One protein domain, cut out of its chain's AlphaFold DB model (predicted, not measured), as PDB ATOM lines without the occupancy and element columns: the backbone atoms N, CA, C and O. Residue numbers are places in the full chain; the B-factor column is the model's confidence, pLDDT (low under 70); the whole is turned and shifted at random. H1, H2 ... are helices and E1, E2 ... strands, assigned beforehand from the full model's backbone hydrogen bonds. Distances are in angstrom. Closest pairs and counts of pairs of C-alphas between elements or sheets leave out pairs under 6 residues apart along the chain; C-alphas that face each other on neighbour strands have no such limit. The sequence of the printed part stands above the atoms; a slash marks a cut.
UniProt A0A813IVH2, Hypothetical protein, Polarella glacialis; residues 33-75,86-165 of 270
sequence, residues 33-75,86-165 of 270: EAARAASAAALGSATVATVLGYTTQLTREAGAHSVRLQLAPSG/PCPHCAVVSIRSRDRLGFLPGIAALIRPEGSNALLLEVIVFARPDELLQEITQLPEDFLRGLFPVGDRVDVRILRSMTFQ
ATOM      1  N   GLU A  33      24.962 -34.652  16.786       53.84
ATOM      2  CA  GLU A  33      25.169 -34.471  18.210       53.84
ATOM      3  C   GLU A  33      26.409 -35.228  18.681       53.84
ATOM      4  O   GLU A  33      27.265 -34.639  19.342       53.84
ATOM      5  N   ALA A  34      26.568 -36.488  18.270       55.16
ATOM      6  CA  ALA A  34      27.740 -37.296  18.574       55.16
ATOM      7  C   ALA A  34      29.031 -36.728  17.960       55.16
ATOM      8  O   ALA A  34      30.052 -36.657  18.648       55.16
ATOM      9  N   ALA A  35      29.009 -36.255  16.705       58.31
ATOM     10  CA  ALA A  35      30.181 -35.572  16.141       58.31
ATOM     11  C   ALA A  35      30.496 -34.267  16.854       58.31
ATOM     12  O   ALA A  35      31.671 -33.981  17.107       58.31
ATOM     13  N   ARG A  36      29.476 -33.455  17.158       60.31
ATOM     14  CA  ARG A  36      29.678 -32.208  17.902       60.31
ATOM     15  C   ARG A  36      30.262 -32.503  19.274       60.31
ATOM     16  O   ARG A  36      31.233 -31.852  19.633       60.31
ATOM     17  N   ALA A  37      29.752 -33.504  19.987       58.94
ATOM     18  CA  ALA A  37      30.267 -33.913  21.287       58.94
ATOM     19  C   ALA A  37      31.709 -34.432  21.203       58.94
ATOM     20  O   ALA A  37      32.547 -34.004  21.987       58.94
ATOM     21  N   ALA A  38      32.048 -35.266  20.215       59.00
ATOM     22  CA  ALA A  38      33.424 -35.723  20.000       59.00
ATOM     23  C   ALA A  38      34.383 -34.574  19.626       59.00
ATOM     24  O   ALA A  38      35.539 -34.563  20.050       59.00
ATOM     25  N   SER A  39      33.896 -33.577  18.879       59.38
ATOM     26  CA  SER A  39      34.649 -32.355  18.557       59.38
ATOM     27  C   SER A  39      34.798 -31.431  19.776       59.38
ATOM     28  O   SER A  39      35.822 -30.770  19.930       59.38
ATOM     29  N   ALA A  40      33.773 -31.389  20.633       57.09
ATOM     30  CA  ALA A  40      33.678 -30.565  21.836       57.09
ATOM     31  C   ALA A  40      34.253 -31.240  23.087       57.09
ATOM     32  O   ALA A  40      34.383 -30.574  24.112       57.09
ATOM     33  N   ALA A  41      34.630 -32.522  23.015       56.66
ATOM     34  CA  ALA A  41      35.397 -33.239  24.026       56.66
ATOM     35  C   ALA A  41      36.813 -32.634  24.099       56.66
ATOM     36  O   ALA A  41      37.816 -33.193  23.654       56.66
ATOM     37  N   ALA A  42      36.866 -31.408  24.616       49.94
ATOM     38  CA  ALA A  42      38.023 -30.537  24.682       49.94
ATOM     39  C   ALA A  42      38.921 -30.847  25.887       49.94
ATOM     40  O   ALA A  42      40.028 -30.319  25.970       49.94
ATOM     41  N   LEU A  43      38.468 -31.722  26.789       51.22
ATOM     42  CA  LEU A  43      38.987 -31.851  28.152       51.22
ATOM     43  C   LEU A  43      40.168 -32.833  28.302       51.22
ATOM     44  O   LEU A  43      40.602 -33.095  29.417       51.22
ATOM     45  N   GLY A  44      40.708 -33.370  27.202       58.81
ATOM     46  CA  GLY A  44      41.828 -34.321  27.222       58.81
ATOM     47  C   GLY A  44      43.159 -33.748  26.723       58.81
ATOM     48  O   GLY A  44      43.198 -32.882  25.837       58.81
ATOM     49  N   SER A  45      44.271 -34.289  27.227       68.88
ATOM     50  CA  SER A  45      45.592 -34.087  26.627       68.88
ATOM     51  C   SER A  45      45.629 -34.733  25.238       68.88
ATOM     52  O   SER A  45      45.248 -35.889  25.053       68.88
ATOM     53  N   ALA A  46      46.041 -33.965  24.230       83.81
ATOM     54  CA  ALA A  46      46.283 -34.511  22.903       83.81
ATOM     55  C   ALA A  46      47.671 -35.154  22.854       83.81
ATOM     56  O   ALA A  46      48.631 -34.639  23.428       83.81
ATOM     57  N   THR A  47      47.769 -36.282  22.160       88.31
ATOM     58  CA  THR A  47      49.038 -36.922  21.830       88.31
ATOM     59  C   THR A  47      49.438 -36.514  20.423       88.31
ATOM     60  O   THR A  47      48.619 -36.542  19.506       88.31
ATOM     61  N   VAL A  48      50.704 -36.154  20.240       91.44
ATOM     62  CA  VAL A  48      51.226 -35.815  18.918       91.44
ATOM     63  C   VAL A  48      51.438 -37.096  18.116       91.44
ATOM     64  O   VAL A  48      52.102 -38.029  18.576       91.44
ATOM     65  N   ALA A  49      50.911 -37.119  16.898       93.19
ATOM     66  CA  ALA A  49      51.147 -38.165  15.919       93.19
ATOM     67  C   ALA A  49      51.766 -37.584  14.641       93.19
ATOM     68  O   ALA A  49      51.592 -36.407  14.334       93.19
ATOM     69  N   THR A  50      52.491 -38.413  13.897       95.88
ATOM     70  CA  THR A  50      53.055 -38.067  12.585       95.88
ATOM     71  C   THR A  50      52.231 -38.725  11.492       95.88
ATOM     72  O   THR A  50      51.954 -39.921  11.579       95.88
ATOM     73  N   VAL A  51      51.855 -37.975  10.459       96.81
ATOM     74  CA  VAL A  51      51.143 -38.523   9.299       96.81
ATOM     75  C   VAL A  51      52.109 -39.347   8.449       96.81
ATOM     76  O   VAL A  51      53.084 -38.822   7.914       96.81
ATOM     77  N   LEU A  52      51.837 -40.641   8.305       96.19
ATOM     78  CA  LEU A  52      52.647 -41.565   7.506       96.19
ATOM     79  C   LEU A  52      52.149 -41.706   6.067       96.19
ATOM     80  O   LEU A  52      52.905 -42.092   5.179       96.19
ATOM     81  N   GLY A  53      50.862 -41.464   5.843       96.12
ATOM     82  CA  GLY A  53      50.219 -41.698   4.562       96.12
ATOM     83  C   GLY A  53      48.711 -41.785   4.710       96.12
ATOM     84  O   GLY A  53      48.138 -41.329   5.697       96.12
ATOM     85  N   TYR A  54      48.076 -42.401   3.724       95.44
ATOM     86  CA  TYR A  54      46.625 -42.430   3.607       95.44
ATOM     87  C   TYR A  54      46.120 -43.857   3.425       95.44
ATOM     88  O   TYR A  54      46.806 -44.824   3.760       95.44
ATOM     89  N   THR A  55      44.910 -43.937   2.897       88.69
ATOM     90  CA  THR A  55      44.045 -45.103   2.807       88.69
ATOM     91  C   THR A  55      44.788 -46.356   2.368       88.69
ATOM     92  O   THR A  55      45.391 -46.394   1.290       88.69
ATOM     93  N   THR A  56      44.754 -47.388   3.215       84.38
ATOM     94  CA  THR A  56      45.235 -48.717   2.833       84.38
ATOM     95  C   THR A  56      44.325 -49.338   1.777       84.38
ATOM     96  O   THR A  56      43.183 -48.925   1.584       84.38
ATOM     97  N   GLN A  57      44.822 -50.361   1.078       81.38
ATOM     98  CA  GLN A  57      44.017 -51.082   0.096       81.38
ATOM     99  C   GLN A  57      42.731 -51.646   0.721       81.38
ATOM    100  O   GLN A  57      41.661 -51.456   0.156       81.38
ATOM    101  N   LEU A  58      42.823 -52.241   1.913       74.88
ATOM    102  CA  LEU A  58      41.670 -52.814   2.613       74.88
ATOM    103  C   LEU A  58      40.616 -51.753   2.961       74.88
ATOM    104  O   LEU A  58      39.431 -51.960   2.721       74.88
ATOM    105  N   THR A  59      41.032 -50.589   3.469       78.56
ATOM    106  CA  THR A  59      40.096 -49.496   3.777       78.56
ATOM    107  C   THR A  59      39.446 -48.926   2.516       78.56
ATOM    108  O   THR A  59      38.253 -48.632   2.524       78.56
ATOM    109  N   ARG A  60      40.196 -48.832   1.411       81.00
ATOM    110  CA  ARG A  60      39.663 -48.376   0.119       81.00
ATOM    111  C   ARG A  60      38.662 -49.363  -0.474       81.00
ATOM    112  O   ARG A  60      37.653 -48.940  -1.027       81.00
ATOM    113  N   GLU A  61      38.943 -50.661  -0.379       72.12
ATOM    114  CA  GLU A  61      38.033 -51.729  -0.811       72.12
ATOM    115  C   GLU A  61      36.733 -51.710  -0.001       72.12
ATOM    116  O   GLU A  61      35.655 -51.884  -0.565       72.12
ATOM    117  N   ALA A  62      36.818 -51.366   1.285       69.25
ATOM    118  CA  ALA A  62      35.673 -51.050   2.132       69.25
ATOM    119  C   ALA A  62      35.054 -49.664   1.837       69.25
ATOM    120  O   ALA A  62      34.344 -49.115   2.667       69.25
ATOM    121  N   GLY A  63      35.338 -49.035   0.694       76.38
ATOM    122  CA  GLY A  63      34.732 -47.762   0.301       76.38
ATOM    123  C   GLY A  63      35.033 -46.587   1.236       76.38
ATOM    124  O   GLY A  63      34.338 -45.573   1.166       76.38
ATOM    125  N   ALA A  64      36.043 -46.705   2.101       81.75
ATOM    126  CA  ALA A  64      36.386 -45.705   3.095       81.75
ATOM    127  C   ALA A  64      37.697 -44.980   2.783       81.75
ATOM    128  O   ALA A  64      38.554 -45.474   2.048       81.75
ATOM    129  N   HIS A  65      37.856 -43.797   3.374       89.38
ATOM    130  CA  HIS A  65      39.093 -43.026   3.314       89.38
ATOM    131  C   HIS A  65      39.643 -42.791   4.715       89.38
ATOM    132  O   HIS A  65      38.927 -42.378   5.627       89.38
ATOM    133  N   SER A  66      40.935 -43.050   4.875       93.00
ATOM    134  CA  SER A  66      41.642 -42.928   6.145       93.00
ATOM    135  C   SER A  66      42.956 -42.159   6.022       93.00
ATOM    136  O   SER A  66      43.561 -42.060   4.946       93.00
ATOM    137  N   VAL A  67      43.404 -41.634   7.160       96.06
ATOM    138  CA  VAL A  67      44.749 -41.103   7.389       96.06
ATOM    139  C   VAL A  67      45.515 -42.056   8.303       96.06
ATOM    140  O   VAL A  67      44.993 -42.532   9.312       96.06
ATOM    141  N   ARG A  68      46.765 -42.353   7.953       95.75
ATOM    142  CA  ARG A  68      47.638 -43.238   8.727       95.75
ATOM    143  C   ARG A  68      48.579 -42.407   9.571       95.75
ATOM    144  O   ARG A  68      49.304 -41.566   9.042       95.75
ATOM    145  N   LEU A  69      48.591 -42.667  10.869       95.62
ATOM    146  CA  LEU A  69      49.344 -41.900  11.847       95.62
ATOM    147  C   LEU A  69      50.260 -42.813  12.657       95.62
ATOM    148  O   LEU A  69      49.927 -43.962  12.940       95.62
ATOM    149  N   GLN A  70      51.392 -42.273  13.081       94.38
ATOM    150  CA  GLN A  70      52.269 -42.877  14.073       94.38
ATOM    151  C   GLN A  70      52.275 -42.002  15.315       94.38
ATOM    152  O   GLN A  70      52.711 -40.851  15.251       94.38
ATOM    153  N   LEU A  71      51.807 -42.530  16.442       90.38
ATOM    154  CA  LEU A  71      51.896 -41.813  17.710       90.38
ATOM    155  C   LEU A  71      53.360 -41.704  18.136       90.38
ATOM    156  O   LEU A  71      54.129 -42.662  18.013       90.38
ATOM    157  N   ALA A  72      53.747 -40.530  18.639       84.00
ATOM    158  CA  ALA A  72      55.061 -40.366  19.236       84.00
ATOM    159  C   ALA A  72      55.197 -41.327  20.434       84.00
ATOM    160  O   ALA A  72      54.261 -41.430  21.228       84.00
ATOM    161  N   PRO A  73      56.334 -42.028  20.587       73.31
ATOM    162  CA  PRO A  73      56.566 -42.869  21.751       73.31
ATOM    163  C   PRO A  73      56.603 -41.977  22.992       73.31
ATOM    164  O   PRO A  73      57.553 -41.224  23.216       73.31
ATOM    165  N   SER A  74      55.534 -42.010  23.779       62.75
ATOM    166  CA  SER A  74      55.432 -41.211  24.989       62.75
ATOM    167  C   SER A  74      56.386 -41.775  26.036       62.75
ATOM    168  O   SER A  74      56.186 -42.881  26.527       62.75
ATOM    169  N   GLY A  75      57.415 -41.014  26.412       50.50
ATOM    170  CA  GLY A  75      58.410 -41.446  27.400       50.50
ATOM    171  C   GLY A  75      57.877 -41.653  28.826       50.50
ATOM    172  O   GLY A  75      58.650 -42.049  29.691       50.50
ATOM    173  N   PRO A  86      46.598 -59.100  22.113       52.84
ATOM    174  CA  PRO A  86      46.604 -58.834  20.671       52.84
ATOM    175  C   PRO A  86      45.196 -58.637  20.078       52.84
ATOM    176  O   PRO A  86      44.955 -58.932  18.908       52.84
ATOM    177  N   CYS A  87      44.245 -58.144  20.868       49.72
ATOM    178  CA  CYS A  87      42.909 -57.840  20.389       49.72
ATOM    179  C   CYS A  87      42.957 -56.637  19.434       49.72
ATOM    180  O   CYS A  87      43.654 -55.657  19.712       49.72
ATOM    181  N   PRO A  88      42.212 -56.667  18.314       54.88
ATOM    182  CA  PRO A  88      42.040 -55.493  17.476       54.88
ATOM    183  C   PRO A  88      41.301 -54.433  18.293       54.88
ATOM    184  O   PRO A  88      40.104 -54.540  18.560       54.88
ATOM    185  N   HIS A  89      42.043 -53.422  18.736       68.56
ATOM    186  CA  HIS A  89      41.482 -52.297  19.466       68.56
ATOM    187  C   HIS A  89      41.049 -51.251  18.445       68.56
ATOM    188  O   HIS A  89      41.852 -50.763  17.650       68.56
ATOM    189  N   CYS A  90      39.771 -50.897  18.471       79.69
ATOM    190  CA  CYS A  90      39.273 -49.711  17.787       79.69
ATOM    191  C   CYS A  90      39.123 -48.593  18.816       79.69
ATOM    192  O   CYS A  90      38.877 -48.847  19.997       79.69
ATOM    193  N   ALA A  91      39.239 -47.343  18.386       78.12
ATOM    194  CA  ALA A  91      38.960 -46.211  19.251       78.12
ATOM    195  C   ALA A  91      38.211 -45.101  18.537       78.12
ATOM    196  O   ALA A  91      38.453 -44.808  17.366       78.12
ATOM    197  N   VAL A  92      37.355 -44.424  19.295       80.31
ATOM    198  CA  VAL A  92      36.868 -43.104  18.907       80.31
ATOM    199  C   VAL A  92      37.994 -42.123  19.158       80.31
ATOM    200  O   VAL A  92      38.526 -42.047  20.273       80.31
ATOM    201  N   VAL A  93      38.343 -41.366  18.128       85.06
ATOM    202  CA  VAL A  93      39.379 -40.350  18.213       85.06
ATOM    203  C   VAL A  93      38.841 -38.990  17.817       85.06
ATOM    204  O   VAL A  93      37.867 -38.863  17.076       85.06
ATOM    205  N   SER A  94      39.512 -37.956  18.296       87.38
ATOM    206  CA  SER A  94      39.427 -36.640  17.691       87.38
ATOM    207  C   SER A  94      40.815 -36.232  17.205       87.38
ATOM    208  O   SER A  94      41.815 -36.422  17.901       87.38
ATOM    209  N   ILE A  95      40.889 -35.740  15.971       90.81
ATOM    210  CA  ILE A  95      42.131 -35.402  15.275       90.81
ATOM    211  C   ILE A  95      42.129 -33.931  14.875       90.81
ATOM    212  O   ILE A  95      41.128 -33.403  14.398       90.81
ATOM    213  N   ARG A  96      43.260 -33.255  15.047       90.75
ATOM    214  CA  ARG A  96      43.434 -31.850  14.685       90.75
ATOM    215  C   ARG A  96      44.767 -31.656  13.982       90.75
ATOM    216  O   ARG A  96      45.810 -32.079  14.473       90.75
ATOM    217  N   SER A  97      44.736 -31.000  12.829       90.19
ATOM    218  CA  SER A  97      45.952 -30.549  12.152       90.19
ATOM    219  C   SER A  97      46.564 -29.374  12.913       90.19
ATOM    220  O   SER A  97      45.824 -28.559  13.463       90.19
ATOM    221  N   ARG A  98      47.893 -29.244  12.882       78.88
ATOM    222  CA  ARG A  98      48.661 -28.238  13.636       78.88
ATOM    223  C   ARG A  98      48.093 -26.812  13.586       78.88
ATOM    224  O   ARG A  98      48.066 -26.142  14.611       78.88
ATOM    225  N   ASP A  99      47.615 -26.379  12.422       76.44
ATOM    226  CA  ASP A  99      47.202 -24.989  12.180       76.44
ATOM    227  C   ASP A  99      45.680 -24.779  12.246       76.44
ATOM    228  O   ASP A  99      45.146 -23.774  11.773       76.44
ATOM    229  N   ARG A 100      44.940 -25.740  12.807       76.12
ATOM    230  CA  ARG A 100      43.489 -25.627  13.004       76.12
ATOM    231  C   ARG A 100      43.173 -25.553  14.486       76.12
ATOM    232  O   ARG A 100      43.796 -26.219  15.302       76.12
ATOM    233  N   LEU A 101      42.145 -24.781  14.821       71.75
ATOM    234  CA  LEU A 101      41.653 -24.673  16.195       71.75
ATOM    235  C   LEU A 101      40.772 -25.872  16.579       71.75
ATOM    236  O   LEU A 101      40.852 -26.368  17.701       71.75
ATOM    237  N   GLY A 102      39.957 -26.356  15.637       75.12
ATOM    238  CA  GLY A 102      38.976 -27.416  15.868       75.12
ATOM    239  C   GLY A 102      39.523 -28.826  15.659       75.12
ATOM    240  O   GLY A 102      40.305 -29.069  14.741       75.12
ATOM    241  N   PHE A 103      39.053 -29.757  16.488       83.06
ATOM    242  CA  PHE A 103      39.219 -31.188  16.256       83.06
ATOM    243  C   PHE A 103      38.107 -31.714  15.343       83.06
ATOM    244  O   PHE A 103      36.954 -31.296  15.446       83.06
ATOM    245  N   LEU A 104      38.470 -32.654  14.478       85.12
ATOM    246  CA  LEU A 104      37.562 -33.451  13.670       85.12
ATOM    247  C   LEU A 104      37.366 -34.818  14.333       85.12
ATOM    248  O   LEU A 104      38.341 -35.407  14.807       85.12
ATOM    249  N   PRO A 105      36.136 -35.340  14.382       85.06
ATOM    250  CA  PRO A 105      35.893 -36.671  14.906       85.06
ATOM    251  C   PRO A 105      36.372 -37.734  13.915       85.06
ATOM    252  O   PRO A 105      36.371 -37.528  12.701       85.06
ATOM    253  N   GLY A 106      36.763 -38.892  14.432       86.62
ATOM    254  CA  GLY A 106      37.135 -40.032  13.611       86.62
ATOM    255  C   GLY A 106      37.122 -41.342  14.381       86.62
ATOM    256  O   GLY A 106      36.964 -41.375  15.603       86.62
ATOM    257  N   ILE A 107      37.306 -42.434  13.650       84.62
ATOM    258  CA  ILE A 107      37.467 -43.777  14.210       84.62
ATOM    259  C   ILE A 107      38.827 -44.294  13.800       84.62
ATOM    260  O   ILE A 107      39.166 -44.272  12.620       84.62
ATOM    261  N   ALA A 108      39.594 -44.747  14.783       87.62
ATOM    262  CA  ALA A 108      40.920 -45.287  14.587       87.62
ATOM    263  C   ALA A 108      40.930 -46.800  14.792       87.62
ATOM    264  O   ALA A 108      40.491 -47.284  15.837       87.62
ATOM    265  N   ALA A 109      41.507 -47.527  13.842       85.75
ATOM    266  CA  ALA A 109      42.048 -48.852  14.106       85.75
ATOM    267  C   ALA A 109      43.438 -48.694  14.741       85.75
ATOM    268  O   ALA A 109      44.286 -47.977  14.198       85.75
ATOM    269  N   LEU A 110      43.669 -49.331  15.891       82.75
ATOM    270  CA  LEU A 110      44.965 -49.336  16.562       82.75
ATOM    271  C   LEU A 110      45.767 -50.544  16.087       82.75
ATOM    272  O   LEU A 110      45.346 -51.689  16.238       82.75
ATOM    273  N   ILE A 111      46.951 -50.283  15.544       82.44
ATOM    274  CA  ILE A 111      47.840 -51.298  14.993       82.44
ATOM    275  C   ILE A 111      49.156 -51.229  15.767       82.44
ATOM    276  O   ILE A 111      49.844 -50.206  15.758       82.44
ATOM    277  N   ARG A 112      49.520 -52.326  16.433       80.81
ATOM    278  CA  ARG A 112      50.848 -52.513  17.031       80.81
ATOM    279  C   ARG A 112      51.641 -53.480  16.154       80.81
ATOM    280  O   ARG A 112      51.313 -54.663  16.143       80.81
ATOM    281  N   PRO A 113      52.635 -53.004  15.386       77.12
ATOM    282  CA  PRO A 113      53.491 -53.889  14.614       77.12
ATOM    283  C   PRO A 113      54.268 -54.810  15.552       77.12
ATOM    284  O   PRO A 113      54.803 -54.361  16.568       77.12
ATOM    285  N   GLU A 114      54.354 -56.086  15.197       78.44
ATOM    286  CA  GLU A 114      55.128 -57.061  15.957       78.44
ATOM    287  C   GLU A 114      56.593 -56.607  16.084       78.44
ATOM    288  O   GLU A 114      57.204 -56.136  15.120       78.44
ATOM    289  N   GLY A 115      57.144 -56.674  17.298       79.19
ATOM    290  CA  GLY A 115      58.509 -56.221  17.582       79.19
ATOM    291  C   GLY A 115      58.717 -54.699  17.552       79.19
ATOM    292  O   GLY A 115      59.858 -54.246  17.651       79.19
ATOM    293  N   SER A 116      57.653 -53.895  17.435       79.88
ATOM    294  CA  SER A 116      57.729 -52.433  17.491       79.88
ATOM    295  C   SER A 116      56.964 -51.867  18.681       79.88
ATOM    296  O   SER A 116      55.809 -52.205  18.922       79.88
ATOM    297  N   ASN A 117      57.576 -50.903  19.372       79.94
ATOM    298  CA  ASN A 117      56.890 -50.100  20.391       79.94
ATOM    299  C   ASN A 117      56.048 -48.966  19.778       79.94
ATOM    300  O   ASN A 117      55.440 -48.184  20.508       79.94
ATOM    301  N   ALA A 118      56.044 -48.820  18.449       83.38
ATOM    302  CA  ALA A 118      55.269 -47.788  17.782       83.38
ATOM    303  C   ALA A 118      53.785 -48.165  17.744       83.38
ATOM    304  O   ALA A 118      53.417 -49.228  17.249       83.38
ATOM    305  N   LEU A 119      52.927 -47.256  18.205       85.38
ATOM    306  CA  LEU A 119      51.487 -47.378  18.020       85.38
ATOM    307  C   LEU A 119      51.092 -46.666  16.725       85.38
ATOM    308  O   LEU A 119      51.246 -45.446  16.598       85.38
ATOM    309  N   LEU A 120      50.611 -47.442  15.760       89.25
ATOM    310  CA  LEU A 120      50.079 -46.937  14.504       89.25
ATOM    311  C   LEU A 120      48.559 -46.813  14.609       89.25
ATOM    312  O   LEU A 120      47.892 -47.641  15.227       89.25
ATOM    313  N   LEU A 121      48.019 -45.771  13.994       91.25
ATOM    314  CA  LEU A 121      46.588 -45.531  13.887       91.25
ATOM    315  C   LEU A 121      46.226 -45.447  12.410       91.25
ATOM    316  O   LEU A 121      46.892 -44.744  11.651       91.25
ATOM    317  N   GLU A 122      45.142 -46.094  12.013       92.31
ATOM    318  CA  GLU A 122      44.476 -45.807  10.746       92.31
ATOM    319  C   GLU A 122      43.118 -45.183  11.045       92.31
ATOM    320  O   GLU A 122      42.238 -45.841  11.595       92.31
ATOM    321  N   VAL A 123      42.983 -43.888  10.750       91.62
ATOM    322  CA  VAL A 123      41.859 -43.062  11.194       91.62
ATOM    323  C   VAL A 123      40.954 -42.706  10.025       91.62
ATOM    324  O   VAL A 123      41.379 -41.993   9.120       91.62
ATOM    325  N   ILE A 124      39.694 -43.134  10.071       90.12
ATOM    326  CA  ILE A 124      38.628 -42.621   9.203       90.12
ATOM    327  C   ILE A 124      38.131 -41.319   9.824       90.12
ATOM    328  O   ILE A 124      37.629 -41.324  10.949       90.12
ATOM    329  N   VAL A 125      38.315 -40.201   9.120       88.62
ATOM    330  CA  VAL A 125      37.952 -38.867   9.622       88.62
ATOM    331  C   VAL A 125      36.606 -38.455   9.056       88.62
ATOM    332  O   VAL A 125      36.351 -38.566   7.855       88.62
ATOM    333  N   PHE A 126      35.767 -37.926   9.929       83.19
ATOM    334  CA  PHE A 126      34.431 -37.488   9.596       83.19
ATOM    335  C   PHE A 126      34.371 -35.978   9.389       83.19
ATOM    336  O   PHE A 126      34.948 -35.193  10.148       83.19
ATOM    337  N   ALA A 127      33.650 -35.569   8.350       74.69
ATOM    338  CA  ALA A 127      33.272 -34.188   8.135       74.69
ATOM    339  C   ALA A 127      32.261 -33.759   9.202       74.69
ATOM    340  O   ALA A 127      31.443 -34.556   9.675       74.69
ATOM    341  N   ARG A 128      32.288 -32.472   9.564       62.09
ATOM    342  CA  ARG A 128      31.221 -31.902  10.384       62.09
ATOM    343  C   ARG A 128      29.910 -32.004   9.581       62.09
ATOM    344  O   ARG A 128      29.910 -31.609   8.415       62.09
ATOM    345  N   PRO A 129      28.820 -32.499  10.179       54.19
ATOM    346  CA  PRO A 129      27.513 -32.443   9.544       54.19
ATOM    347  C   PRO A 129      27.119 -30.975   9.358       54.19
ATOM    348  O   PRO A 129      27.191 -30.184  10.303       54.19
ATOM    349  N   ASP A 130      26.783 -30.608   8.125       50.16
ATOM    350  CA  ASP A 130      26.207 -29.304   7.787       50.16
ATOM    351  C   ASP A 130      24.770 -29.219   8.336       50.16
ATOM    352  O   ASP A 130      24.119 -30.241   8.537       50.16
ATOM    353  N   GLU A 131      24.237 -28.019   8.554       44.81
ATOM    354  CA  GLU A 131      22.855 -27.799   9.016       44.81
ATOM    355  C   GLU A 131      21.814 -28.416   8.064       44.81
ATOM    356  O   GLU A 131      20.713 -28.776   8.480       44.81
ATOM    357  N   LEU A 132      22.187 -28.588   6.793       43.78
ATOM    358  CA  LEU A 132      21.401 -29.274   5.767       43.78
ATOM    359  C   LEU A 132      21.680 -30.784   5.698       43.78
ATOM    360  O   LEU A 132      20.835 -31.550   5.229       43.78
ATOM    361  N   LEU A 133      22.859 -31.219   6.144       43.25
ATOM    362  CA  LEU A 133      23.304 -32.607   6.104       43.25
ATOM    363  C   LEU A 133      23.075 -33.238   7.477       43.25
ATOM    364  O   LEU A 133      23.918 -33.187   8.368       43.25
ATOM    365  N   GLN A 134      21.935 -33.914   7.615       52.00
ATOM    366  CA  GLN A 134      21.620 -34.745   8.785       52.00
ATOM    367  C   GLN A 134      22.578 -35.941   8.955       52.00
ATOM    368  O   GLN A 134      22.491 -36.661   9.946       52.00
ATOM    369  N   GLU A 135      23.481 -36.169   7.997       53.94
ATOM    370  CA  GLU A 135      24.358 -37.329   7.941       53.94
ATOM    371  C   GLU A 135      25.827 -36.918   7.989       53.94
ATOM    372  O   GLU A 135      26.288 -36.031   7.264       53.94
ATOM    373  N   ILE A 136      26.572 -37.611   8.842       60.16
ATOM    374  CA  ILE A 136      28.021 -37.512   8.894       60.16
ATOM    375  C   ILE A 136      28.602 -38.248   7.696       60.16
ATOM    376  O   ILE A 136      28.276 -39.400   7.427       60.16
ATOM    377  N   THR A 137      29.480 -37.568   6.970       70.62
ATOM    378  CA  THR A 137      30.185 -38.144   5.827       70.62
ATOM    379  C   THR A 137      31.660 -38.276   6.158       70.62
ATOM    380  O   THR A 137      32.231 -37.461   6.881       70.62
ATOM    381  N   GLN A 138      32.298 -39.324   5.649       82.50
ATOM    382  CA  GLN A 138      33.753 -39.413   5.689       82.50
ATOM    383  C   GLN A 138      34.374 -38.353   4.775       82.50
ATOM    384  O   GLN A 138      33.832 -38.040   3.711       82.50
ATOM    385  N   LEU A 139      35.529 -37.822   5.166       82.38
ATOM    386  CA  LEU A 139      36.271 -36.905   4.309       82.38
ATOM    387  C   LEU A 139      36.937 -37.674   3.159       82.38
ATOM    388  O   LEU A 139      37.604 -38.679   3.407       82.38
ATOM    389  N   PRO A 140      36.809 -37.209   1.904       87.56
ATOM    390  CA  PRO A 140      37.495 -37.828   0.775       87.56
ATOM    391  C   PRO A 140      39.020 -37.689   0.899       87.56
ATOM    392  O   PRO A 140      39.526 -36.725   1.482       87.56
ATOM    393  N   GLU A 141      39.764 -38.629   0.307       90.94
ATOM    394  CA  GLU A 141      41.229 -38.714   0.456       90.94
ATOM    395  C   GLU A 141      41.957 -37.420   0.047       90.94
ATOM    396  O   GLU A 141      42.902 -37.011   0.716       90.94
ATOM    397  N   ASP A 142      41.498 -36.720  -0.995       91.75
ATOM    398  CA  ASP A 142      42.121 -35.462  -1.433       91.75
ATOM    399  C   ASP A 142      41.968 -34.330  -0.407       91.75
ATOM    400  O   ASP A 142      42.885 -33.528  -0.218       91.75
ATOM    401  N   PHE A 143      40.856 -34.301   0.333       89.44
ATOM    402  CA  PHE A 143      40.687 -33.371   1.451       89.44
ATOM    403  C   PHE A 143      41.561 -33.775   2.638       89.44
ATOM    404  O   PHE A 143      42.164 -32.908   3.270       89.44
ATOM    405  N   LEU A 144      41.681 -35.079   2.915       93.06
ATOM    406  CA  LEU A 144      42.599 -35.578   3.943       93.06
ATOM    407  C   LEU A 144      44.047 -35.191   3.631       93.06
ATOM    408  O   LEU A 144      44.759 -34.776   4.537       93.06
ATOM    409  N   ARG A 145      44.471 -35.255   2.364       94.94
ATOM    410  CA  ARG A 145      45.806 -34.814   1.927       94.94
ATOM    411  C   ARG A 145      46.047 -33.329   2.168       94.94
ATOM    412  O   ARG A 145      47.134 -32.955   2.592       94.94
ATOM    413  N   GLY A 146      45.036 -32.496   1.915       92.50
ATOM    414  CA  GLY A 146      45.117 -31.057   2.165       92.50
ATOM    415  C   GLY A 146      45.112 -30.690   3.653       92.50
ATOM    416  O   GLY A 146      45.768 -29.731   4.044       92.50
ATOM    417  N   LEU A 147      44.380 -31.440   4.485       90.56
ATOM    418  CA  LEU A 147      44.278 -31.192   5.930       90.56
ATOM    419  C   LEU A 147      45.423 -31.815   6.735       90.56
ATOM    420  O   LEU A 147      45.835 -31.253   7.747       90.56
ATOM    421  N   PHE A 148      45.914 -32.972   6.299       95.31
ATOM    422  CA  PHE A 148      46.930 -33.770   6.978       95.31
ATOM    423  C   PHE A 148      48.025 -34.194   5.980       95.31
ATOM    424  O   PHE A 148      48.045 -35.347   5.534       95.31
ATOM    425  N   PRO A 149      48.926 -33.282   5.579       96.38
ATOM    426  CA  PRO A 149      50.069 -33.613   4.730       96.38
ATOM    427  C   PRO A 149      50.963 -34.711   5.325       96.38
ATOM    428  O   PRO A 149      51.141 -34.804   6.538       96.38
ATOM    429  N   VAL A 150      51.563 -35.550   4.478       97.19
ATOM    430  CA  VAL A 150      52.514 -36.582   4.934       97.19
ATOM    431  C   VAL A 150      53.732 -35.930   5.589       97.19
ATOM    432  O   VAL A 150      54.321 -35.006   5.038       97.19
ATOM    433  N   GLY A 151      54.131 -36.451   6.749       95.94
ATOM    434  CA  GLY A 151      55.220 -35.917   7.567       95.94
ATOM    435  C   GLY A 151      54.781 -34.848   8.570       95.94
ATOM    436  O   GLY A 151      55.544 -34.554   9.494       95.94
ATOM    437  N   ASP A 152      53.560 -34.316   8.453       95.62
ATOM    438  CA  ASP A 152      53.057 -33.336   9.409       95.62
ATOM    439  C   ASP A 152      52.775 -33.956  10.773       95.62
ATOM    440  O   ASP A 152      52.497 -35.152  10.928       95.62
ATOM    441  N   ARG A 153      52.831 -33.085  11.781       94.75
ATOM    442  CA  ARG A 153      52.442 -33.400  13.149       94.75
ATOM    443  C   ARG A 153      50.998 -32.997  13.381       94.75
ATOM    444  O   ARG A 153      50.620 -31.853  13.137       94.75
ATOM    445  N   VAL A 154      50.221 -33.939  13.889       94.69
ATOM    446  CA  VAL A 154      48.805 -33.766  14.201       94.69
ATOM    447  C   VAL A 154      48.562 -34.095  15.662       94.69
ATOM    448  O   VAL A 154      49.240 -34.940  16.247       94.69
ATOM    449  N   ASP A 155      47.578 -33.432  16.242       92.06
ATOM    450  CA  ASP A 155      47.106 -33.717  17.585       92.06
ATOM    451  C   ASP A 155      46.009 -34.774  17.508       92.06
ATOM    452  O   ASP A 155      45.013 -34.598  16.806       92.06
ATOM    453  N   VAL A 156      46.181 -35.866  18.244       90.44
ATOM    454  CA  VAL A 156      45.212 -36.960  18.325       90.44
ATOM    455  C   VAL A 156      44.806 -37.159  19.772       90.44
ATOM    456  O   VAL A 156      45.643 -37.274  20.667       90.44
ATOM    457  N   ARG A 157      43.506 -37.248  20.010       86.75
ATOM    458  CA  ARG A 157      42.938 -37.643  21.295       86.75
ATOM    459  C   ARG A 157      42.226 -38.965  21.119       86.75
ATOM    460  O   ARG A 157      41.374 -39.090  20.247       86.75
ATOM    461  N   ILE A 158      42.559 -39.931  21.962       84.31
ATOM    462  CA  ILE A 158      41.799 -41.171  22.085       84.31
ATOM    463  C   ILE A 158      40.708 -40.898  23.115       84.31
ATOM    464  O   ILE A 158      41.004 -40.713  24.291       84.31
ATOM    465  N   LEU A 159      39.460 -40.801  22.659       77.62
ATOM    466  CA  LEU A 159      38.321 -40.475  23.520       77.62
ATOM    467  C   LEU A 159      37.816 -41.719  24.250       77.62
ATOM    468  O   LEU A 159      37.503 -41.667  25.435       77.62
ATOM    469  N   ARG A 160      37.739 -42.843  23.532       74.19
ATOM    470  CA  ARG A 160      37.303 -44.126  24.080       74.19
ATOM    471  C   ARG A 160      37.938 -45.265  23.304       74.19
ATOM    472  O   ARG A 160      37.716 -45.380  22.100       74.19
ATOM    473  N   SER A 161      38.682 -46.111  24.007       72.81
ATOM    474  CA  SER A 161      39.112 -47.408  23.491       72.81
ATOM    475  C   SER A 161      37.961 -48.401  23.588       72.81
ATOM    476  O   SER A 161      37.227 -48.422  24.578       72.81
ATOM    477  N   MET A 162      37.807 -49.227  22.564       62.41
ATOM    478  CA  MET A 162      36.834 -50.306  22.522       62.41
ATOM    479  C   MET A 162      37.595 -51.621  22.432       62.41
ATOM    480  O   MET A 162      38.273 -51.892  21.440       62.41
ATOM    481  N   THR A 163      37.494 -52.417  23.491       58.59
ATOM    482  CA  THR A 163      37.993 -53.789  23.514       58.59
ATOM    483  C   THR A 163      36.971 -54.691  22.846       58.59
ATOM    484  O   THR A 163      35.804 -54.710  23.239       58.59
ATOM    485  N   PHE A 164      37.412 -55.446  21.848       52.22
ATOM    486  CA  PHE A 164      36.588 -56.456  21.209       52.22
ATOM    487  C   PHE A 164      36.597 -57.738  22.049       52.22
ATOM    488  O   PHE A 164      37.665 -58.255  22.367       52.22
ATOM    489  N   GLN A 165      35.419 -58.262  22.388       50.72
ATOM    490  CA  GLN A 165      35.289 -59.680  22.714       50.72
ATOM    491  C   GLN A 165      35.040 -60.392  21.391       50.72
ATOM    492  O   GLN A 165      34.013 -60.166  20.752       50.72
TER     493      GLN A 165
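Overview. This is residues 33 to 75 and 86 to 165 of the 270 residues of the protein "Hypothetical protein" of Polarella glacialis (UniProt A0A813IVH2). A small closed barrel of six strands makes the core, with two short helices, H1 and H3, packed on its outside; loops at residues 115 and 132 make the longest axis. The strands ring it as E1, E2, E5, E4, E3, E6 and back to E1, each neighbour pair antiparallel. The printed part has 123 residues with three named helices and six named strands, in the order H1 E1 H2 E2 E3 E4 E5 H3 E6, class mixed. It is compact, radius of gyration of the C-alphas 13.9 A, spanning 47 by 35 by 34 A.

Along the chain. H1, residues 33 to 40, begins at C-alpha 33 (25.169, -34.471, 18.210). E1 is residues 47 to 54, H2 57 to 61, E2 66 to 71. E3, 89 to 97, is 23.4 A long and bends by 61 degrees at residue 92; E4 is 104 to 111, E5 120 to 125, H3 141 to 147. E6, 153 to 162, is 24.8 A long and ends at C-alpha 162 (36.834, -50.306, 22.522).

Arrangement. E3, E4 and E5 form a meander of two hairpins, each strand the antiparallel neighbour of the one before, with N 93 and O 106 at 2.9 A and N 107 and O 124 at 2.9 A, within hydrogen-bond range. E6 and E1 close the barrel, with N 47 and O 156 at 2.8 A. H1 is on the barrel, outside it, at a height of 8.6 A; its closest C-alphas to E4 are Ala 38 and Pro 105, 5.7 A. H3, outside at 8.3 A, is over E2; their closest C-alphas are Val 67 and Leu 144, 6.9 A. H2 is on the barrel too. In H1, H2 and H3 every O i to N i+4 pair is within range.

Size, cuts and confidence. Residues 76 to 85 are cut out, C-alphas 75 and 86 being 22.1 A apart. The link E5 to H3 is long. Mean pLDDT of the printed part is 78.0; residues 33 to 45 and 128 to 136 are among those under 70.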